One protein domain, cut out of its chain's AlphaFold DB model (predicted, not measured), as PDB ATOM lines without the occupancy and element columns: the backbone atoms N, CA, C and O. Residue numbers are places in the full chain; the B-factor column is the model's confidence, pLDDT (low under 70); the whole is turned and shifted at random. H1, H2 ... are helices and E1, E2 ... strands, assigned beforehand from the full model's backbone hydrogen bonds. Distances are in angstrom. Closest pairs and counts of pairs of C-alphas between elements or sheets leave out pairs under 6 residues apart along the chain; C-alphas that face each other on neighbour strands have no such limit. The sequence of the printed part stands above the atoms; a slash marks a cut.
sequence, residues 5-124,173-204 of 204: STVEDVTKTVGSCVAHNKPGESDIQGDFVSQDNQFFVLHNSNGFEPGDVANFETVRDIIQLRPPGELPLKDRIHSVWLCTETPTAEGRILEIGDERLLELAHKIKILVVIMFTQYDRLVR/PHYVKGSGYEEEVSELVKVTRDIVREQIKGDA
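AT A GLANCE: This is residues 5 to 124 and 173 to 204 of the 204 residues of an uncharacterized protein of Psilocybe cyanescens (UniProt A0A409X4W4). A small parallel sheet, E3, E4 and E5, makes the core, with H3 over one face and the long H5 over the other, both running along the strands. H2 lies side by side with H3, while H1 packs on residues 182 to 190 of H5 at a steep tilt and, with its residues 10 to 17, also packs on the small hairpin of E1 and E2; the short H4 follows E4 after a tight link, and its centre is the farthest of the elements' centres from the mean of the C-alphas, at 21.7 A. The printed part has 152 residues, with five named helices and five named strands in the order H1 E1 E2 H2 E3 H3 E4 H4 E5 H5. The class is mixed, helices and strands; the larger sheet has the order E3, E4, E5, all parallel, and the smaller one pairs E1 and E2 antiparallel. The whole is compact, with a radius of gyration of the C-alphas of 15.4 A and spans of 46 by 35 by 28 A.

HOW THE PARTS SIT: H1, residues 5 to 20, touches H5, residues 181 to 202, with residues 182 to 190 of H5 alone. The closest C-alphas are those of Thr 11 and Val 185, 5.6 A apart, and the two helices run opposite ways at a steep tilt of 58 degrees. E1, residues 31 to 33, and E2, residues 41 to 43, form an antiparallel hairpin, with N 32 and O 42 within hydrogen-bond range at 2.9 A. The closest C-alphas of H1 and E1 are those of Cys 17 and Phe 32, 6.9 A apart. H2, residues 53 to 65, touches H3, residues 96 to 108, and they run the same way at a shallow tilt of 9 degrees; the C-alphas of Phe 56 and Gly 97 are the closest, 6.8 A apart. E3, residues 79 to 85, is an edge strand and the parallel neighbour of E4, residues 111 to 117, with N 82 and O 113 at 2.9 A and N 115 and O 82 at 2.8 A, both within hydrogen-bond range. E3, H3 and E4 form a strand-helix-strand unit, two parallel neighbour strands with a helix between them along the chain, and its crossover is right-handed. H3 is on the sheet at a height of 10.2 A, over E3 and E4. E5, residues 174 to 177, is the other edge strand and the parallel neighbour of E4, with N 114 and O 174 within hydrogen-bond range at 2.9 A. H4, residues 119 to 124, is only just not on the sheet, with 4 pairs of C-alphas within 10 A. H5 is on the sheet, on the opposite face from H3, at a height of 8.6 A; it lies over E4 and, only just, over E5, on which 3 of its C-alphas fall. The closest C-alphas of H5 and E5 are those of Leu 188 and Val 176, 6.3 A apart. Among the pairs that stay apart are H1 and H2, and H3 and H5. In H1, H2, H3 and H4 every O i to N i+4 pair is within hydrogen-bond range; in H5, 17 of 18 are.

IN THESE COORDINATES: H1 begins at C-alpha 5, (-1.684, -19.848, 62.120), and is 22.5 A long. E1 and E2 have three residues each. H2 spans 18.1 A, E3 19.4 A, H3 18.5 A and E4 19.0 A; E3 begins at C-alpha 79, (-6.538, -26.380, 43.033). H4 has six residues and E5 four. H5, the longest helix, measures 32.3 A and ends at C-alpha 202, (2.499, -15.429, 37.031).

THE WHOLE: The two C-alphas farthest apart are those of Arg 124 and Ala 204, 47.7 A. Residues 125 to 172 are not printed, and C-alphas 124 and 173 are 27.1 A apart across this cut. Of the links that are printed whole, the one from H2 to E3, residues 66 to 78, is long. The mean pLDDT of the printed part is 80.9; it is under 70 at residues 5 to 7, 17 to 25, 90 to 92, 179 to 182 and 202 to 204, the last being the chain's last residue.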
ATOM      1  N   SER A   5      -0.275 -19.844  61.709       60.28
ATOM      2  CA  SER A   5      -1.684 -19.848  62.120       60.28
ATOM      3  C   SER A   5      -2.684 -20.078  60.979       60.28
ATOM      4  O   SER A   5      -3.741 -20.646  61.211       60.28
ATOM      5  N   THR A   6      -2.378 -19.661  59.743       65.19
ATOM      6  CA  THR A   6      -3.273 -19.872  58.592       65.19
ATOM      7  C   THR A   6      -3.281 -21.329  58.142       65.19
ATOM      8  O   THR A   6      -4.301 -21.809  57.667       65.19
ATOM      9  N   VAL A   7      -2.156 -22.039  58.268       67.19
ATOM     10  CA  VAL A   7      -2.111 -23.471  57.930       67.19
ATOM     11  C   VAL A   7      -2.886 -24.269  58.966       67.19
ATOM     12  O   VAL A   7      -3.692 -25.108  58.592       67.19
ATOM     13  N   GLU A   8      -2.686 -23.966  60.247       71.88
ATOM     14  CA  GLU A   8      -3.371 -24.654  61.343       71.88
ATOM     15  C   GLU A   8      -4.900 -24.491  61.274       71.88
ATOM     16  O   GLU A   8      -5.636 -25.458  61.455       71.88
ATOM     17  N   ASP A   9      -5.386 -23.287  60.964       74.44
ATOM     18  CA  ASP A   9      -6.816 -23.011  60.785       74.44
ATOM     19  C   ASP A   9      -7.411 -23.773  59.587       74.44
ATOM     20  O   ASP A   9      -8.441 -24.436  59.707       74.44
ATOM     21  N   VAL A  10      -6.718 -23.780  58.445       74.06
ATOM     22  CA  VAL A  10      -7.156 -24.554  57.275       74.06
ATOM     23  C   VAL A  10      -7.164 -26.055  57.580       74.06
ATOM     24  O   VAL A  10      -8.116 -26.741  57.209       74.06
ATOM     25  N   THR A  11      -6.163 -26.566  58.302       75.25
ATOM     26  CA  THR A  11      -6.135 -27.965  58.746       75.25
ATOM     27  C   THR A  11      -7.353 -28.309  59.601       75.25
ATOM     28  O   THR A  11      -7.977 -29.345  59.375       75.25
ATOM     29  N   LYS A  12      -7.755 -27.426  60.522       77.69
ATOM     30  CA  LYS A  12      -8.974 -27.607  61.329       77.69
ATOM     31  C   LYS A  12     -10.240 -27.590  60.477       77.69
ATOM     32  O   LYS A  12     -11.126 -28.410  60.705       77.69
ATOM     33  N   THR A  13     -10.324 -26.702  59.487       78.69
ATOM     34  CA  THR A  13     -11.473 -26.614  58.571       78.69
ATOM     35  C   THR A  13     -11.625 -27.872  57.720       78.69
ATOM     36  O   THR A  13     -12.724 -28.418  57.626       78.69
ATOM     37  N   VAL A  14     -10.527 -28.386  57.160       77.25
ATOM     38  CA  VAL A  14     -10.521 -29.677  56.451       77.25
ATOM     39  C   VAL A  14     -10.908 -30.807  57.414       77.25
ATOM     40  O   VAL A  14     -11.785 -31.603  57.089       77.25
ATOM     41  N   GLY A  15     -10.345 -30.796  58.628       72.56
ATOM     42  CA  GLY A  15     -10.697 -31.689  59.736       72.56
ATOM     43  C   GLY A  15     -12.192 -31.781  60.008       72.56
ATOM     44  O   GLY A  15     -12.787 -32.858  60.020       72.56
ATOM     45  N   SER A  16     -12.811 -30.621  60.197       70.31
ATOM     46  CA  SER A  16     -14.236 -30.482  60.469       70.31
ATOM     47  C   SER A  16     -15.094 -30.915  59.275       70.31
ATOM     48  O   SER A  16     -16.073 -31.632  59.470       70.31
ATOM     49  N   CYS A  17     -14.710 -30.554  58.045       68.94
ATOM     50  CA  CYS A  17     -15.412 -30.964  56.825       68.94
ATOM     51  C   CYS A  17     -15.493 -32.493  56.694       68.94
ATOM     52  O   CYS A  17     -16.574 -33.044  56.475       68.94
ATOM     53  N   VAL A  18     -14.372 -33.189  56.900       68.00
ATOM     54  CA  VAL A  18     -14.324 -34.656  56.828       68.00
ATOM     55  C   VAL A  18     -15.078 -35.300  57.996       68.00
ATOM     56  O   VAL A  18     -15.749 -36.306  57.803       68.00
ATOM     57  N   ALA A  19     -15.015 -34.726  59.203       60.75
ATOM     58  CA  ALA A  19     -15.702 -35.277  60.374       60.75
ATOM     59  C   ALA A  19     -17.234 -35.106  60.335       60.75
ATOM     60  O   ALA A  19     -17.957 -35.907  60.933       60.75
ATOM     61  N   HIS A  20     -17.743 -34.056  59.682       57.38
ATOM     62  CA  HIS A  20     -19.180 -33.770  59.608       57.38
ATOM     63  C   HIS A  20     -19.894 -34.459  58.443       57.38
ATOM     64  O   HIS A  20     -21.098 -34.698  58.550       57.38
ATOM     65  N   ASN A  21     -19.182 -34.798  57.368       57.50
ATOM     66  CA  ASN A  21     -19.763 -35.479  56.215       57.50
ATOM     67  C   ASN A  21     -19.635 -36.998  56.365       57.50
ATOM     68  O   ASN A  21     -18.546 -37.537  56.558       57.50
ATOM     69  N   LYS A  22     -20.759 -37.712  56.255       58.56
ATOM     70  CA  LYS A  22     -20.721 -39.167  56.080       58.56
ATOM     71  C   LYS A  22     -20.258 -39.490  54.654       58.56
ATOM     72  O   LYS A  22     -20.516 -38.696  53.749       58.56
ATOM     73  N   PRO A  23     -19.631 -40.658  54.423       55.53
ATOM     74  CA  PRO A  23     -19.337 -41.117  53.070       55.53
ATOM     75  C   PRO A  23     -20.590 -41.039  52.183       55.53
ATOM     76  O   PRO A  23     -21.641 -41.557  52.560       55.53
ATOM     77  N   GLY A  24     -20.483 -40.359  51.038       57.03
ATOM     78  CA  GLY A  24     -21.584 -40.175  50.082       57.03
ATOM     79  C   GLY A  24     -22.613 -39.086  50.427       57.03
ATOM     80  O   GLY A  24     -23.580 -38.925  49.686       57.03
ATOM     81  N   GLU A  25     -22.428 -38.333  51.517       65.69
ATOM     82  CA  GLU A  25     -23.258 -37.174  51.868       65.69
ATOM     83  C   GLU A  25     -22.401 -35.902  51.883       65.69
ATOM     84  O   GLU A  25     -21.831 -35.511  52.898       65.69
ATOM     85  N   SER A  26     -22.258 -35.260  50.728       70.94
ATOM     86  CA  SER A  26     -21.561 -33.988  50.542       70.94
ATOM     87  C   SER A  26     -22.201 -33.179  49.418       70.94
ATOM     88  O   SER A  26     -22.657 -33.717  48.408       70.94
ATOM     89  N   ASP A  27     -22.241 -31.863  49.607       75.50
ATOM     90  CA  ASP A  27     -22.663 -30.911  48.585       75.50
ATOM     91  C   ASP A  27     -21.435 -30.154  48.083       75.50
ATOM     92  O   ASP A  27     -20.851 -29.345  48.802       75.50
ATOM     93  N   ILE A  28     -21.055 -30.410  46.831       77.81
ATOM     94  CA  ILE A  28     -19.918 -29.749  46.180       77.81
ATOM     95  C   ILE A  28     -20.162 -28.250  45.946       77.81
ATOM     96  O   ILE A  28     -19.211 -27.494  45.762       77.81
ATOM     97  N   GLN A  29     -21.422 -27.801  45.965       76.88
ATOM     98  CA  GLN A  29     -21.760 -26.375  45.952       76.88
ATOM     99  C   GLN A  29     -21.689 -25.750  47.351       76.88
ATOM    100  O   GLN A  29     -21.739 -24.529  47.470       76.88
ATOM    101  N   GLY A  30     -21.589 -26.572  48.399       76.88
ATOM    102  CA  GLY A  30     -21.415 -26.129  49.771       76.88
ATOM    103  C   GLY A  30     -19.993 -25.635  50.020       76.88
ATOM    104  O   GLY A  30     -19.016 -26.338  49.751       76.88
ATOM    105  N   ASP A  31     -19.890 -24.427  50.567       80.44
ATOM    106  CA  ASP A  31     -18.618 -23.807  50.923       80.44
ATOM    107  C   ASP A  31     -18.271 -24.129  52.377       80.44
ATOM    108  O   ASP A  31     -18.978 -23.728  53.308       80.44
ATOM    109  N   PHE A  32     -17.133 -24.785  52.591       76.50
ATOM    110  CA  PHE A  32     -16.497 -24.847  53.901       76.50
ATOM    111  C   PHE A  32     -15.485 -23.709  53.995       76.50
ATOM    112  O   PHE A  32     -14.397 -23.764  53.415       76.50
ATOM    113  N   VAL A  33     -15.876 -22.650  54.704       78.75
ATOM    114  CA  VAL A  33     -15.052 -21.456  54.906       78.75
ATOM    115  C   VAL A  33     -14.401 -21.517  56.279       78.75
ATOM    116  O   VAL A  33     -15.063 -21.764  57.287       78.75
ATOM    117  N   SER A  34     -13.100 -21.253  56.310       71.75
ATOM    118  CA  SER A  34     -12.340 -21.198  57.552       71.75
ATOM    119  C   SER A  34     -12.758 -20.007  58.418       71.75
ATOM    120  O   SER A  34     -12.970 -18.909  57.896       71.75
ATOM    121  N   GLN A  35     -12.851 -20.193  59.739       72.88
ATOM    122  CA  GLN A  35     -13.232 -19.101  60.650       72.88
ATOM    123  C   GLN A  35     -12.150 -18.017  60.720       72.88
ATOM    124  O   GLN A  35     -12.489 -16.830  60.698       72.88
ATOM    125  N   ASP A  36     -10.869 -18.406  60.723       73.69
ATOM    126  CA  ASP A  36      -9.748 -17.460  60.810       73.69
ATOM    127  C   ASP A  36      -9.166 -17.082  59.431       73.69
ATOM    128  O   ASP A  36      -8.401 -16.119  59.312       73.69
ATOM    129  N   ASN A  37      -9.558 -17.787  58.364       75.25
ATOM    130  CA  ASN A  37      -9.150 -17.519  56.987       75.25
ATOM    131  C   ASN A  37     -10.317 -17.618  55.990       75.25
ATOM    132  O   ASN A  37     -10.484 -18.609  55.280       75.25
ATOM    133  N   GLN A  38     -11.056 -16.518  55.851       77.19
ATOM    134  CA  GLN A  38     -12.179 -16.400  54.911       77.19
ATOM    135  C   GLN A  38     -11.784 -16.503  53.425       77.19
ATOM    136  O   GLN A  38     -12.656 -16.568  52.565       77.19
ATOM    137  N   PHE A  39     -10.485 -16.495  53.106       77.50
ATOM    138  CA  PHE A  39      -9.982 -16.653  51.739       77.50
ATOM    139  C   PHE A  39      -9.685 -18.109  51.372       77.50
ATOM    140  O   PHE A  39      -9.349 -18.384  50.222       77.50
ATOM    141  N   PHE A  40      -9.779 -19.036  52.330       81.81
ATOM    142  CA  PHE A  40      -9.765 -20.463  52.048       81.81
ATOM    143  C   PHE A  40     -11.203 -20.978  51.997       81.81
ATOM    144  O   PHE A  40     -11.922 -20.937  52.997       81.81
ATOM    145  N   VAL A  41     -11.593 -21.463  50.818       83.44
ATOM    146  CA  VAL A  41     -12.891 -22.087  50.562       83.44
ATOM    147  C   VAL A  41     -12.633 -23.508  50.089       83.44
ATOM    148  O   VAL A  41     -11.973 -23.717  49.070       83.44
ATOM    149  N   LEU A  42     -13.130 -24.480  50.848       85.50
ATOM    150  CA  LEU A  42     -13.086 -25.891  50.489       85.50
ATOM    151  C   LEU A  42     -14.459 -26.321  49.980       85.50
ATOM    152  O   LEU A  42     -15.460 -26.161  50.674       85.50
ATOM    153  N   HIS A  43     -14.480 -26.917  48.793       85.00
ATOM    154  CA  HIS A  43     -15.648 -27.596  48.248       85.00
ATOM    155  C   HIS A  43     -15.426 -29.103  48.370       85.00
ATOM    156  O   HIS A  43     -14.426 -29.612  47.858       85.00
ATOM    157  N   ASN A  44     -16.335 -29.818  49.037       83.12
ATOM    158  CA  ASN A  44     -16.233 -31.268  49.179       83.12
ATOM    159  C   ASN A  44     -17.153 -31.978  48.183       83.12
ATOM    160  O   ASN A  44     -18.368 -31.800  48.219       83.12
ATOM    161  N   SER A  45     -16.579 -32.786  47.294       82.38
ATOM    162  CA  SER A  45     -17.363 -33.616  46.372       82.38
ATOM    163  C   SER A  45     -17.853 -34.899  47.048       82.38
ATOM    164  O   SER A  45     -17.250 -35.347  48.018       82.38
ATOM    165  N   ASN A  46     -18.884 -35.543  46.491       79.50
ATOM    166  CA  ASN A  46     -19.300 -36.890  46.912       79.50
ATOM    167  C   ASN A  46     -18.308 -38.002  46.524       79.50
ATOM    168  O   ASN A  46     -18.553 -39.166  46.833       79.50
ATOM    169  N   GLY A  47     -17.210 -37.661  45.842       77.19
ATOM    170  CA  GLY A  47     -16.401 -38.634  45.121       77.19
ATOM    171  C   GLY A  47     -17.163 -39.215  43.930       77.19
ATOM    172  O   GLY A  47     -18.289 -38.817  43.633       77.19
ATOM    173  N   PHE A  48     -16.534 -40.137  43.217       80.31
ATOM    174  CA  PHE A  48     -17.175 -40.915  42.163       80.31
ATOM    175  C   PHE A  48     -16.544 -42.309  42.132       80.31
ATOM    176  O   PHE A  48     -15.325 -42.448  42.159       80.31
ATOM    177  N   GLU A  49     -17.380 -43.341  42.088       78.94
ATOM    178  CA  GLU A  49     -16.948 -44.736  41.967       78.94
ATOM    179  C   GLU A  49     -16.970 -45.196  40.498       78.94
ATOM    180  O   GLU A  49     -17.582 -44.546  39.639       78.94
ATOM    181  N   PRO A  50     -16.343 -46.337  40.155       76.94
ATOM    182  CA  PRO A  50     -16.474 -46.922  38.827       76.94
ATOM    183  C   PRO A  50     -17.944 -47.092  38.404       76.94
ATOM    184  O   PRO A  50     -18.705 -47.855  38.994       76.94
ATOM    185  N   GLY A  51     -18.341 -46.389  37.339       78.25
ATOM    186  CA  GLY A  51     -19.717 -46.386  36.823       78.25
ATOM    187  C   GLY A  51     -20.586 -45.221  37.313       78.25
ATOM    188  O   GLY A  51     -21.680 -45.026  36.779       78.25
ATOM    189  N   ASP A  52     -20.094 -44.405  38.244       81.31
ATOM    190  CA  ASP A  52     -20.772 -43.201  38.720       81.31
ATOM    191  C   ASP A  52     -20.538 -42.015  37.778       81.31
ATOM    192  O   ASP A  52     -19.665 -41.162  37.953       81.31
ATOM    193  N   VAL A  53     -21.344 -41.977  36.720       84.88
ATOM    194  CA  VAL A  53     -21.282 -40.898  35.732       84.88
ATOM    195  C   VAL A  53     -21.800 -39.583  36.323       84.88
ATOM    196  O   VAL A  53     -21.264 -38.528  36.011       84.88
ATOM    197  N   ALA A  54     -22.819 -39.614  37.183       86.88
ATOM    198  CA  ALA A  54     -23.496 -38.398  37.632       86.88
ATOM    199  C   ALA A  54     -22.609 -37.531  38.536       86.88
ATOM    200  O   ALA A  54     -22.535 -36.311  38.342       86.88
ATOM    201  N   ASN A  55     -21.904 -38.145  39.490       85.88
ATOM    202  CA  ASN A  55     -21.014 -37.394  40.369       85.88
ATOM    203  C   ASN A  55     -19.781 -36.876  39.618       85.88
ATOM    204  O   ASN A  55     -19.402 -35.716  39.800       85.88
ATOM    205  N   PHE A  56     -19.211 -37.671  38.700       88.31
ATOM    206  CA  PHE A  56     -18.109 -37.208  37.852       88.31
ATOM    207  C   PHE A  56     -18.512 -36.001  36.991       88.31
ATOM    208  O   PHE A  56     -17.787 -35.009  36.936       88.31
ATOM    209  N   GLU A  57     -19.678 -36.048  36.341       89.69
ATOM    210  CA  GLU A  57     -20.172 -34.943  35.508       89.69
ATOM    211  C   GLU A  57     -20.405 -33.675  36.343       89.69
ATOM    212  O   GLU A  57     -20.050 -32.583  35.909       89.69
ATOM    213  N   THR A  58     -20.895 -33.820  37.577       89.25
ATOM    214  CA  THR A  58     -21.069 -32.692  38.507       89.25
ATOM    215  C   THR A  58     -19.728 -32.023  38.840       89.25
ATOM    216  O   THR A  58     -19.606 -30.799  38.764       89.25
ATOM    217  N   VAL A  59     -18.701 -32.816  39.169       89.00
ATOM    218  CA  VAL A  59     -17.337 -32.320  39.429       89.00
ATOM    219  C   VAL A  59     -16.764 -31.639  38.184       89.00
ATOM    220  O   VAL A  59     -16.248 -30.522  38.268       89.00
ATOM    221  N   ARG A  60     -16.897 -32.282  37.018       90.62
ATOM    222  CA  ARG A  60     -16.438 -31.750  35.731       90.62
ATOM    223  C   ARG A  60     -17.062 -30.390  35.437       90.62
ATOM    224  O   ARG A  60     -16.338 -29.465  35.078       90.62
ATOM    225  N   ASP A  61     -18.377 -30.269  35.579       90.62
ATOM    226  CA  ASP A  61     -19.110 -29.053  35.229       90.62
ATOM    227  C   ASP A  61     -18.696 -27.881  36.125       90.62
ATOM    228  O   ASP A  61     -18.456 -26.780  35.633       90.62
ATOM    229  N   ILE A  62     -18.507 -28.114  37.426       87.56
ATOM    230  CA  ILE A  62     -18.040 -27.082  38.366       87.56
ATOM    231  C   ILE A  62     -16.638 -26.596  38.016       87.56
ATOM    232  O   ILE A  62     -16.379 -25.391  38.000       87.56
ATOM    233  N   ILE A  63     -15.748 -27.532  37.697       87.88
ATOM    234  CA  ILE A  63     -14.387 -27.226  37.276       87.88
ATOM    235  C   ILE A  63     -14.384 -26.419  35.967       87.88
ATOM    236  O   ILE A  63     -13.664 -25.426  35.849       87.88
ATOM    237  N   GLN A  64     -15.217 -26.795  34.994       88.00
ATOM    238  CA  GLN A  64     -15.307 -26.115  33.700       88.00
ATOM    239  C   GLN A  64     -15.979 -24.741  33.769       88.00
ATOM    240  O   GLN A  64     -15.633 -23.867  32.978       88.00
ATOM    241  N   LEU A  65     -16.913 -24.531  34.698       86.62
ATOM    242  CA  LEU A  65     -17.578 -23.241  34.906       86.62
ATOM    243  C   LEU A  65     -16.685 -22.208  35.603       86.62
ATOM    244  O   LEU A  65     -17.037 -21.029  35.632       86.62
ATOM    245  N   ARG A  66     -15.538 -22.627  36.158       81.88
ATOM    246  CA  ARG A  66     -14.602 -21.754  36.879       81.88
ATOM    247  C   ARG A  66     -13.184 -21.765  36.288       81.88
ATOM    248  O   ARG A  66     -12.225 -22.002  37.031       81.88
ATOM    249  N   PRO A  67     -13.018 -21.512  34.974       77.38
ATOM    250  CA  PRO A  67     -11.728 -21.656  34.318       77.38
ATOM    251  C   PRO A  67     -10.720 -20.599  34.810       77.38
ATOM    252  O   PRO A  67     -11.080 -19.432  35.033       77.38
ATOM    253  N   PRO A  68      -9.433 -20.970  34.950       75.19
ATOM    254  CA  PRO A  68      -8.372 -20.010  35.225       75.19
ATOM    255  C   PRO A  68      -8.310 -18.920  34.147       75.19
ATOM    256  O   PRO A  68      -8.455 -19.191  32.960       75.19
ATOM    257  N   GLY A  69      -8.067 -17.674  34.556       75.81
ATOM    258  CA  GLY A  69      -7.864 -16.544  33.639       75.81
ATOM    259  C   GLY A  69      -9.129 -15.808  33.179       75.81
ATOM    260  O   GLY A  69      -9.027 -14.627  32.857       75.81
ATOM    261  N   GLU A  70     -10.313 -16.430  33.204       80.00
ATOM    262  CA  GLU A  70     -11.558 -15.791  32.725       80.00
ATOM    263  C   GLU A  70     -12.408 -15.183  33.849       80.00
ATOM    264  O   GLU A  70     -13.177 -14.250  33.620       80.00
ATOM    265  N   LEU A  71     -12.243 -15.678  35.080       83.69
ATOM    266  CA  LEU A  71     -12.946 -15.176  36.260       83.69
ATOM    267  C   LEU A  71     -12.048 -14.298  37.147       83.69
ATOM    268  O   LEU A  71     -10.817 -14.438  37.118       83.69
ATOM    269  N   PRO A  72     -12.625 -13.415  37.984       84.62
ATOM    270  CA  PRO A  72     -11.901 -12.796  39.092       84.62
ATOM    271  C   PRO A  72     -11.266 -13.865  39.987       84.62
ATOM    272  O   PRO A  72     -11.860 -14.918  40.190       84.62
ATOM    273  N   LEU A  73     -10.083 -13.596  40.556       83.25
ATOM    274  CA  LEU A  73      -9.335 -14.581  41.360       83.25
ATOM    275  C   LEU A  73     -10.193 -15.276  42.428       83.25
ATOM    276  O   LEU A  73     -10.094 -16.484  42.575       83.25
ATOM    277  N   LYS A  74     -11.060 -14.524  43.114       83.25
ATOM    278  CA  LYS A  74     -11.952 -15.026  44.171       83.25
ATOM    279  C   LYS A  74     -13.027 -16.022  43.705       83.25
ATOM    280  O   LYS A  74     -13.599 -16.700  44.544       83.25
ATOM    281  N   ASP A  75     -13.321 -16.073  42.407       84.12
ATOM    282  CA  ASP A  75     -14.387 -16.904  41.833       84.12
ATOM    283  C   ASP A  75     -13.805 -18.138  41.097       84.12
ATOM    284  O   ASP A  75     -14.544 -18.916  40.491       84.12
ATOM    285  N   ARG A  76     -12.474 -18.321  41.121       86.38
ATOM    286  CA  ARG A  76     -11.762 -19.428  40.458       86.38
ATOM    287  C   ARG A  76     -11.626 -20.644  41.369       86.38
ATOM    288  O   ARG A  76     -11.518 -20.519  42.584       86.38
ATOM    289  N   ILE A  77     -11.501 -21.820  40.757       88.69
ATOM    290  CA  ILE A  77     -10.908 -22.982  41.430       88.69
ATOM    291  C   ILE A  77      -9.391 -22.876  41.299       88.69
ATOM    292  O   ILE A  77      -8.853 -22.843  40.194       88.69
ATOM    293  N   HIS A  78      -8.705 -22.796  42.437       88.94
ATOM    294  CA  HIS A  78      -7.247 -22.664  42.479       88.94
ATOM    295  C   HIS A  78      -6.529 -24.010  42.386       88.94
ATOM    296  O   HIS A  78      -5.457 -24.108  41.794       88.94
ATOM    297  N   SER A  79      -7.118 -25.046  42.975       91.19
ATOM    298  CA  SER A  79      -6.538 -26.380  43.033       91.19
ATOM    299  C   SER A  79      -7.613 -27.426  43.283       91.19
ATOM    300  O   SER A  79      -8.625 -27.138  43.922       91.19
ATOM    301  N   VAL A  80      -7.349 -28.649  42.842       92.38
ATOM    302  CA  VAL A  80      -8.139 -29.843  43.137       92.38
ATOM    303  C   VAL A  80      -7.283 -30.798  43.961       92.38
ATOM    304  O   VAL A  80      -6.119 -31.036  43.639       92.38
ATOM    305  N   TRP A  81      -7.856 -31.351  45.025       92.75
ATOM    306  CA  TRP A  81      -7.250 -32.448  45.772       92.75
ATOM    307  C   TRP A  81      -7.887 -33.756  45.324       92.75
ATOM    308  O   TRP A  81      -9.073 -33.982  45.561       92.75
ATOM    309  N   LEU A  82      -7.110 -34.599  44.648       92.00
ATOM    310  CA  LEU A  82      -7.549 -35.930  44.249       92.00
ATOM    311  C   LEU A  82      -7.188 -36.911  45.361       92.00
ATOM    312  O   LEU A  82      -6.024 -37.269  45.527       92.00
ATOM    313  N   CYS A  83      -8.185 -37.310  46.141       88.38
ATOM    314  CA  CYS A  83      -8.010 -38.254  47.236       88.38
ATOM    315  C   CYS A  83      -8.193 -39.673  46.696       88.38
ATOM    316  O   CYS A  83      -9.271 -39.996  46.210       88.38
ATOM    317  N   THR A  84      -7.158 -40.506  46.785       87.06
ATOM    318  CA  THR A  84      -7.211 -41.916  46.373       87.06
ATOM    319  C   THR A  84      -6.757 -42.811  47.520       87.06
ATOM    320  O   THR A  84      -5.951 -42.399  48.358       87.06
ATOM    321  N   GLU A  85      -7.308 -44.017  47.622       86.25
ATOM    322  CA  GLU A  85      -6.856 -44.994  48.613       86.25
ATOM    323  C   GLU A  85      -5.472 -45.521  48.235       86.25
ATOM    324  O   GLU A  85      -5.192 -45.820  47.076       86.25
ATOM    325  N   THR A  86      -4.590 -45.668  49.223       88.38
ATOM    326  CA  THR A  86      -3.322 -46.366  49.014       88.38
ATOM    327  C   THR A  86      -3.625 -47.837  48.717       88.38
ATOM    328  O   THR A  86      -4.212 -48.508  49.573       88.38
ATOM    329  N   PRO A  87      -3.226 -48.376  47.551       85.81
ATOM    330  CA  PRO A  87      -3.519 -49.761  47.221       85.81
ATOM    331  C   PRO A  87      -2.877 -50.716  48.228       85.81
ATOM    332  O   PRO A  87      -1.682 -50.635  48.510       85.81
ATOM    333  N   THR A  88      -3.681 -51.640  48.753       81.88
ATOM    334  CA  THR A  88      -3.223 -52.719  49.648       81.88
ATOM    335  C   THR A  88      -2.775 -53.964  48.882       81.88
ATOM    336  O   THR A  88      -2.025 -54.777  49.411       81.88
ATOM    337  N   ALA A  89      -3.182 -54.080  47.617       75.31
ATOM    338  CA  ALA A  89      -2.834 -55.159  46.705       75.31
ATOM    339  C   ALA A  89      -2.390 -54.596  45.347       75.31
ATOM    340  O   ALA A  89      -2.534 -53.401  45.074       75.31
ATOM    341  N   GLU A  90      -1.881 -55.470  44.477       65.56
ATOM    342  CA  GLU A  90      -1.611 -55.121  43.084       65.56
ATOM    343  C   GLU A  90      -2.928 -54.751  42.383       65.56
ATOM    344  O   GLU A  90      -3.774 -55.598  42.098       65.56
ATOM    345  N   GLY A  91      -3.120 -53.459  42.139       66.25
ATOM    346  CA  GLY A  91      -4.336 -52.904  41.562       66.25
ATOM    347  C   GLY A  91      -4.054 -51.614  40.806       66.25
ATOM    348  O   GLY A  91      -2.956 -51.054  40.874       66.25
ATOM    349  N   ARG A  92      -5.051 -51.143  40.053       69.25
ATOM    350  CA  ARG A  92      -4.988 -49.808  39.456       69.25
ATOM    351  C   ARG A  92      -5.088 -48.769  40.569       69.25
ATOM    352  O   ARG A  92      -5.904 -48.903  41.468       69.25
ATOM    353  N   ILE A  93      -4.215 -47.769  40.506       82.00
ATOM    354  CA  ILE A  93      -4.139 -46.679  41.492       82.00
ATOM    355  C   ILE A  93      -5.176 -45.607  41.195       82.00
ATOM    356  O   ILE A  93      -5.716 -44.977  42.098       82.00
ATOM    357  N   LEU A  94      -5.372 -45.377  39.901       88.75
ATOM    358  CA  LEU A  94      -6.306 -44.421  39.360       88.75
ATOM    359  C   LEU A  94      -7.363 -45.198  38.593       88.75
ATOM    360  O   LEU A  94      -7.051 -46.070  37.773       88.75
ATOM    361  N   GLU A  95      -8.610 -44.874  38.875       88.69
ATOM    362  CA  GLU A  95      -9.741 -45.318  38.090       88.69
ATOM    363  C   GLU A  95      -9.925 -44.410  36.867       88.69
ATOM    364  O   GLU A  95      -9.361 -43.321  36.756       88.69
ATOM    365  N   ILE A  96     -10.775 -44.834  35.929       89.19
ATOM    366  CA  ILE A  96     -11.031 -44.075  34.688       89.19
ATOM    367  C   ILE A  96     -11.525 -42.648  34.987       89.19
ATOM    368  O   ILE A  96     -11.241 -41.718  34.231       89.19
ATOM    369  N   GLY A  97     -12.290 -42.462  36.066       89.62
ATOM    370  CA  GLY A  97     -12.746 -41.138  36.494       89.62
ATOM    371  C   GLY A  97     -11.588 -40.230  36.914       89.62
ATOM    372  O   GLY A  97     -11.568 -39.056  36.546       89.62
ATOM    373  N   ASP A  98     -10.593 -40.785  37.604       92.38
ATOM    374  CA  ASP A  98      -9.421 -40.049  38.077       92.38
ATOM    375  C   ASP A  98      -8.547 -39.602  36.908       92.38
ATOM    376  O   ASP A  98      -8.154 -38.438  36.826       92.38
ATOM    377  N   GLU A  99      -8.298 -40.505  35.955       93.69
ATOM    378  CA  GLU A  99      -7.554 -40.193  34.732       93.69
ATOM    379  C   GLU A  99      -8.229 -39.053  33.955       93.69
ATOM    380  O   GLU A  99      -7.580 -38.073  33.591       93.69
ATOM    381  N   ARG A 100      -9.556 -39.117  33.782       93.56
ATOM    382  CA  ARG A 100     -10.326 -38.057  33.108       93.56
ATOM    383  C   ARG A 100     -10.297 -36.731  33.863       93.56
ATOM    384  O   ARG A 100     -10.285 -35.673  33.231       93.56
ATOM    385  N   LEU A 101     -10.314 -36.766  35.196       93.75
ATOM    386  CA  LEU A 101     -10.187 -35.567  36.020       93.75
ATOM    387  C   LEU A 101      -8.806 -34.925  35.833       93.75
ATOM    388  O   LEU A 101      -8.720 -33.709  35.663       93.75
ATOM    389  N   LEU A 102      -7.741 -35.731  35.815       94.94
ATOM    390  CA  LEU A 102      -6.373 -35.265  35.588       94.94
ATOM    391  C   LEU A 102      -6.205 -34.671  34.185       94.94
ATOM    392  O   LEU A 102      -5.669 -33.570  34.054       94.94
ATOM    393  N   GLU A 103      -6.725 -35.332  33.149       95.19
ATOM    394  CA  GLU A 103      -6.749 -34.803  31.778       95.19
ATOM    395  C   GLU A 103      -7.494 -33.469  31.689       95.19
ATOM    396  O   GLU A 103      -7.005 -32.512  31.077       95.19
ATOM    397  N   LEU A 104      -8.673 -33.383  32.315       93.81
ATOM    398  CA  LEU A 104      -9.465 -32.159  32.360       93.81
ATOM    399  C   LEU A 104      -8.683 -31.029  33.027       93.81
ATOM    400  O   LEU A 104      -8.560 -29.952  32.439       93.81
ATOM    401  N   ALA A 105      -8.157 -31.277  34.227       93.06
ATOM    402  CA  ALA A 105      -7.416 -30.293  35.003       93.06
ATOM    403  C   ALA A 105      -6.160 -29.830  34.257       93.06
ATOM    404  O   ALA A 105      -5.901 -28.628  34.186       93.06
ATOM    405  N   HIS A 106      -5.437 -30.748  33.608       93.31
ATOM    406  CA  HIS A 106      -4.291 -30.411  32.769       93.31
ATOM    407  C   HIS A 106      -4.687 -29.504  31.595       93.31
ATOM    408  O   HIS A 106      -4.074 -28.455  31.383       93.31
ATOM    409  N   LYS A 107      -5.755 -29.860  30.869       92.31
ATOM    410  CA  LYS A 107      -6.245 -29.108  29.705       92.31
ATOM    411  C   LYS A 107      -6.607 -27.662  30.044       92.31
ATOM    412  O   LYS A 107      -6.335 -26.763  29.250       92.31
ATOM    413  N   ILE A 108      -7.226 -27.438  31.200       89.81
ATOM    414  CA  ILE A 108      -7.664 -26.107  31.654       89.81
ATOM    415  C   ILE A 108      -6.686 -25.454  32.641       89.81
ATOM    416  O   ILE A 108      -6.967 -24.370  33.140       89.81
ATOM    417  N   LYS A 109      -5.528 -26.080  32.888       89.56
ATOM    418  CA  LYS A 109      -4.433 -25.583  33.737       89.56
ATOM    419  C   LYS A 109      -4.808 -25.367  35.209       89.56
ATOM    420  O   LYS A 109      -4.342 -24.413  35.830       89.56
ATOM    421  N   ILE A 110      -5.613 -26.258  35.776       89.69
ATOM    422  CA  ILE A 110      -5.859 -26.309  37.222       89.69
ATOM    423  C   ILE A 110      -4.849 -27.249  37.876       89.69
ATOM    424  O   ILE A 110      -4.576 -28.339  37.376       89.69
ATOM    425  N   LEU A 111      -4.289 -26.816  39.007       91.56
ATOM    426  CA  LEU A 111      -3.393 -27.637  39.808       91.56
ATOM    427  C   LEU A 111      -4.149 -28.816  40.424       91.56
ATOM    428  O   LEU A 111      -5.167 -28.610  41.082       91.56
ATOM    429  N   VAL A 112      -3.598 -30.020  40.300       93.81
ATOM    430  CA  VAL A 112      -4.045 -31.187  41.068       93.81
ATOM    431  C   VAL A 112      -2.949 -31.593  42.046       93.81
ATOM    432  O   VAL A 112      -1.779 -31.665  41.669       93.81
ATOM    433  N   VAL A 113      -3.332 -31.856  43.294       93.06
ATOM    434  CA  VAL A 113      -2.480 -32.518  44.290       93.06
ATOM    435  C   VAL A 113      -3.132 -33.847  44.651       93.06
ATOM    436  O   VAL A 113      -4.314 -33.877  44.989       93.06
ATOM    437  N   ILE A 114      -2.386 -34.943  44.547       92.25
ATOM    438  CA  ILE A 114      -2.881 -36.284  44.869       92.25
ATOM    439  C   ILE A 114      -2.647 -36.555  46.356       92.25
ATOM    440  O   ILE A 114      -1.533 -36.417  46.853       92.25
ATOM    441  N   MET A 115      -3.685 -36.965  47.074       89.88
ATOM    442  CA  MET A 115      -3.586 -37.390  48.466       89.88
ATOM    443  C   MET A 115      -3.821 -38.895  48.539       89.88
ATOM    444  O   MET A 115      -4.933 -39.365  48.304       89.88
ATOM    445  N   PHE A 116      -2.770 -39.642  48.871       89.31
ATOM    446  CA  PHE A 116      -2.875 -41.072  49.138       89.31
ATOM    447  C   PHE A 116      -3.367 -41.283  50.563       89.31
ATOM    448  O   PHE A 116      -2.665 -40.962  51.515       89.31
ATOM    449  N   THR A 117      -4.566 -41.825  50.707       86.19
ATOM    450  CA  THR A 117      -5.228 -42.063  51.995       86.19
ATOM    451  C   THR A 117      -5.020 -43.502  52.468       86.19
ATOM    452  O   THR A 117      -4.592 -44.358  51.694       86.19
ATOM    453  N   GLN A 118      -5.319 -43.790  53.737       84.62
ATOM    454  CA  GLN A 118      -5.297 -45.149  54.308       84.62
ATOM    455  C   GLN A 118      -3.940 -45.883  54.202       84.62
ATOM    456  O   GLN A 118      -3.898 -47.106  54.063       84.62
ATOM    457  N   TYR A 119      -2.804 -45.178  54.272       88.06
ATOM    458  CA  TYR A 119      -1.494 -45.850  54.309       88.06
ATOM    459  C   TYR A 119      -1.340 -46.716  55.570       88.06
ATOM    460  O   TYR A 119      -0.708 -47.768  55.530       88.06
ATOM    461  N   ASP A 120      -1.951 -46.307  56.685       88.56
ATOM    462  CA  ASP A 120      -1.995 -47.085  57.924       88.56
ATOM    463  C   ASP A 120      -2.622 -48.470  57.705       88.56
ATOM    464  O   ASP A 120      -2.155 -49.462  58.267       88.56
ATOM    465  N   ARG A 121      -3.632 -48.565  56.835       89.12
ATOM    466  CA  ARG A 121      -4.246 -49.835  56.434       89.12
ATOM    467  C   ARG A 121      -3.280 -50.709  55.636       89.12
ATOM    468  O   ARG A 121      -3.264 -51.919  55.854       89.12
ATOM    469  N   LEU A 122      -2.450 -50.128  54.765       90.81
ATOM    470  CA  LEU A 122      -1.382 -50.863  54.078       90.81
ATOM    471  C   LEU A 122      -0.347 -51.399  55.078       90.81
ATOM    472  O   LEU A 122      -0.002 -52.573  55.000       90.81
ATOM    473  N   VAL A 123       0.099 -50.584  56.040       92.06
ATOM    474  CA  VAL A 123       1.034 -51.028  57.095       92.06
ATOM    475  C   VAL A 123       0.443 -52.185  57.898       92.06
ATOM    476  O   VAL A 123       1.106 -53.204  58.067       92.06
ATOM    477  N   ARG A 124      -0.823 -52.078  58.325       92.06
ATOM    478  CA  ARG A 124      -1.523 -53.167  59.027       92.06
ATOM    479  C   ARG A 124      -1.615 -54.431  58.181       92.06
ATOM    480  O   ARG A 124      -1.277 -55.493  58.670       92.06
ATOM    481  N   PRO A 173       1.797 -34.874  38.970       92.31
ATOM    482  CA  PRO A 173       1.226 -34.052  40.025       92.31
ATOM    483  C   PRO A 173       2.040 -34.170  41.313       92.31
ATOM    484  O   PRO A 173       2.644 -35.208  41.598       92.31
ATOM    485  N   HIS A 174       2.005 -33.124  42.138       92.25
ATOM    486  CA  HIS A 174       2.459 -33.262  43.518       92.25
ATOM    487  C   HIS A 174       1.573 -34.277  44.238       92.25
ATOM    488  O   HIS A 174       0.363 -34.325  44.004       92.25
ATOM    489  N   TYR A 175       2.166 -35.068  45.126       91.25
ATOM    490  CA  TYR A 175       1.427 -36.017  45.942       91.25
ATOM    491  C   TYR A 175       1.867 -35.960  47.402       91.25
ATOM    492  O   TYR A 175       3.011 -35.621  47.703       91.25
ATOM    493  N   VAL A 176       0.941 -36.302  48.292       88.44
ATOM    494  CA  VAL A 176       1.148 -36.404  49.739       88.44
ATOM    495  C   VAL A 176       0.777 -37.818  50.175       88.44
ATOM    496  O   VAL A 176      -0.209 -38.385  49.694       88.44
ATOM    497  N   LYS A 177       1.595 -38.408  51.050       85.50
ATOM    498  CA  LYS A 177       1.394 -39.758  51.586       85.50
ATOM    499  C   LYS A 177       0.701 -39.681  52.943       85.50
ATOM    500  O   LYS A 177       1.213 -39.042  53.855       85.50
ATOM    501  N   GLY A 178      -0.407 -40.396  53.079       71.00
ATOM    502  CA  GLY A 178      -1.253 -40.343  54.257       71.00
ATOM    503  C   GLY A 178      -0.793 -41.182  55.451       71.00
ATOM    504  O   GLY A 178      -1.310 -42.282  55.581       71.00
ATOM    505  N   SER A 179       0.143 -40.739  56.307       64.19
ATOM    506  CA  SER A 179       0.588 -41.513  57.494       64.19
ATOM    507  C   SER A 179      -0.038 -41.136  58.856       64.19
ATOM    508  O   SER A 179       0.232 -41.812  59.846       64.19
ATOM    509  N   GLY A 180      -0.857 -40.085  58.922       62.44
ATOM    510  CA  GLY A 180      -1.623 -39.612  60.081       62.44
ATOM    511  C   GLY A 180      -2.400 -38.307  59.798       62.44
ATOM    512  O   GLY A 180      -1.836 -37.319  59.336       62.44
ATOM    513  N   TYR A 181      -3.690 -38.265  60.151       64.94
ATOM    514  CA  TYR A 181      -4.656 -37.260  59.668       64.94
ATOM    515  C   TYR A 181      -4.234 -35.774  59.781       64.94
ATOM    516  O   TYR A 181      -4.349 -35.023  58.814       64.94
ATOM    517  N   GLU A 182      -3.746 -35.308  60.937       67.00
ATOM    518  CA  GLU A 182      -3.435 -33.875  61.123       67.00
ATOM    519  C   GLU A 182      -2.157 -33.426  60.395       67.00
ATOM    520  O   GLU A 182      -2.114 -32.328  59.828       67.00
ATOM    521  N   GLU A 183      -1.120 -34.266  60.388       70.81
ATOM    522  CA  GLU A 183       0.148 -33.962  59.713       70.81
ATOM    523  C   GLU A 183      -0.027 -33.959  58.190       70.81
ATOM    524  O   GLU A 183       0.472 -33.056  57.515       70.81
ATOM    525  N   GLU A 184      -0.825 -34.890  57.667       74.38
ATOM    526  CA  GLU A 184      -1.170 -35.005  56.246       74.38
ATOM    527  C   GLU A 184      -1.866 -33.771  55.701       74.38
ATOM    528  O   GLU A 184      -1.463 -33.202  54.687       74.38
ATOM    529  N   VAL A 185      -2.927 -33.347  56.385       76.44
ATOM    530  CA  VAL A 185      -3.709 -32.193  55.965       76.44
ATOM    531  C   VAL A 185      -2.839 -30.940  56.051       76.44
ATOM    532  O   VAL A 185      -2.888 -30.093  55.161       76.44
ATOM    533  N   SER A 186      -1.988 -30.825  57.076       80.69
ATOM    534  CA  SER A 186      -1.016 -29.730  57.181       80.69
ATOM    535  C   SER A 186      -0.036 -29.712  56.004       80.69
ATOM    536  O   SER A 186       0.206 -28.651  55.422       80.69
ATOM    537  N   GLU A 187       0.516 -30.865  55.618       83.38
ATOM    538  CA  GLU A 187       1.409 -30.988  54.463       83.38
ATOM    539  C   GLU A 187       0.688 -30.662  53.150       83.38
ATOM    540  O   GLU A 187       1.164 -29.819  52.387       83.38
ATOM    541  N   LEU A 188      -0.499 -31.229  52.927       84.50
ATOM    542  CA  LEU A 188      -1.338 -30.974  51.756       84.50
ATOM    543  C   LEU A 188      -1.647 -29.485  51.592       84.50
ATOM    544  O   LEU A 188      -1.488 -28.923  50.503       84.50
ATOM    545  N   VAL A 189      -2.039 -28.820  52.679       84.06
ATOM    546  CA  VAL A 189      -2.332 -27.385  52.696       84.06
ATOM    547  C   VAL A 189      -1.078 -26.568  52.398       84.06
ATOM    548  O   VAL A 189      -1.141 -25.625  51.606       84.06
ATOM    549  N   LYS A 190       0.072 -26.915  52.993       85.31
ATOM    550  CA  LYS A 190       1.350 -26.227  52.746       85.31
ATOM    551  C   LYS A 190       1.774 -26.352  51.283       85.31
ATOM    552  O   LYS A 190       2.006 -25.323  50.649       85.31
ATOM    553  N   VAL A 191       1.811 -27.575  50.752       87.12
ATOM    554  CA  VAL A 191       2.179 -27.871  49.358       87.12
ATOM    555  C   VAL A 191       1.257 -27.121  48.401       87.12
ATOM    556  O   VAL A 191       1.727 -26.367  47.550       87.12
ATOM    557  N   THR A 192      -0.057 -27.234  48.595       87.12
ATOM    558  CA  THR A 192      -1.051 -26.557  47.749       87.12
ATOM    559  C   THR A 192      -0.874 -25.042  47.780       87.12
ATOM    560  O   THR A 192      -0.826 -24.397  46.733       87.12
ATOM    561  N   ARG A 193      -0.731 -24.452  48.973       85.88
ATOM    562  CA  ARG A 193      -0.539 -23.007  49.146       85.88
ATOM    563  C   ARG A 193       0.692 -22.507  48.401       85.88
ATOM    564  O   ARG A 193       0.637 -21.435  47.795       85.88
ATOM    565  N   ASP A 194       1.803 -23.225  48.510       86.25
ATOM    566  CA  ASP A 194       3.072 -22.787  47.941       86.25
ATOM    567  C   ASP A 194       3.019 -22.828  46.408       86.25
ATOM    568  O   ASP A 194       3.374 -21.833  45.773       86.25
ATOM    569  N   ILE A 195       2.414 -23.869  45.826       83.06
ATOM    570  CA  ILE A 195       2.220 -23.971  44.373       83.06
ATOM    571  C   ILE A 195       1.228 -22.914  43.859       83.06
ATOM    572  O   ILE A 195       1.512 -22.207  42.890       83.06
ATOM    573  N   VAL A 196       0.079 -22.740  44.523       84.81
ATOM    574  CA  VAL A 196      -0.928 -21.734  44.129       84.81
ATOM    575  C   VAL A 196      -0.341 -20.321  44.193       84.81
ATOM    576  O   VAL A 196      -0.596 -19.494  43.316       84.81
ATOM    577  N   ARG A 197       0.499 -20.022  45.194       84.19
ATOM    578  CA  ARG A 197       1.203 -18.733  45.275       84.19
ATOM    579  C   ARG A 197       2.132 -18.488  44.098       84.19
ATOM    580  O   ARG A 197       2.266 -17.338  43.683       84.19
ATOM    581  N   GLU A 198       2.818 -19.513  43.616       80.88
ATOM    582  CA  GLU A 198       3.691 -19.392  42.450       80.88
ATOM    583  C   GLU A 198       2.884 -19.166  41.171       80.88
ATOM    584  O   GLU A 198       3.241 -18.288  40.388       80.88
ATOM    585  N   GLN A 199       1.749 -19.852  41.014       74.69
ATOM    586  CA  GLN A 199       0.850 -19.659  39.873       74.69
ATOM    587  C   GLN A 199       0.238 -18.253  39.838       74.69
ATOM    588  O   GLN A 199       0.302 -17.586  38.809       74.69
ATOM    589  N   ILE A 200      -0.280 -17.748  40.965       76.44
ATOM    590  CA  ILE A 200      -0.903 -16.411  41.023       76.44
ATOM    591  C   ILE A 200       0.117 -15.295  40.745       76.44
ATOM    592  O   ILE A 200      -0.237 -14.271  40.169       76.44
ATOM    593  N   LYS A 201       1.395 -15.475  41.112       71.69
ATOM    594  CA  LYS A 201       2.455 -14.507  40.770       71.69
ATOM    595  C   LYS A 201       2.709 -14.402  39.264       71.69
ATOM    596  O   LYS A 201       3.227 -13.380  38.838       71.69
ATOM    597  N   GLY A 202       2.399 -15.444  38.492       60.06
ATOM    598  CA  GLY A 202       2.499 -15.429  37.031       60.06
ATOM    599  C   GLY A 202       1.307 -14.766  36.329       60.06
ATOM    600  O   GLY A 202       1.421 -14.433  35.154       60.06
ATOM    601  N   ASP A 203       0.199 -14.565  37.049       55.94
ATOM    602  CA  ASP A 203      -1.052 -13.971  36.553       55.94
ATOM    603  C   ASP A 203      -1.150 -12.445  36.795       55.94
ATOM    604  O   ASP A 203      -2.097 -11.815  36.318       55.94
ATOM    605  N   ALA A 204      -0.216 -11.864  37.560       50.94
ATOM    606  CA  ALA A 204      -0.169 -10.446  37.942       50.94
ATOM    607  C   ALA A 204       0.830  -9.644  37.094       50.94
ATOM    608  O   ALA A 204       0.500  -8.483  36.759       50.94
TER     609      ALA A 204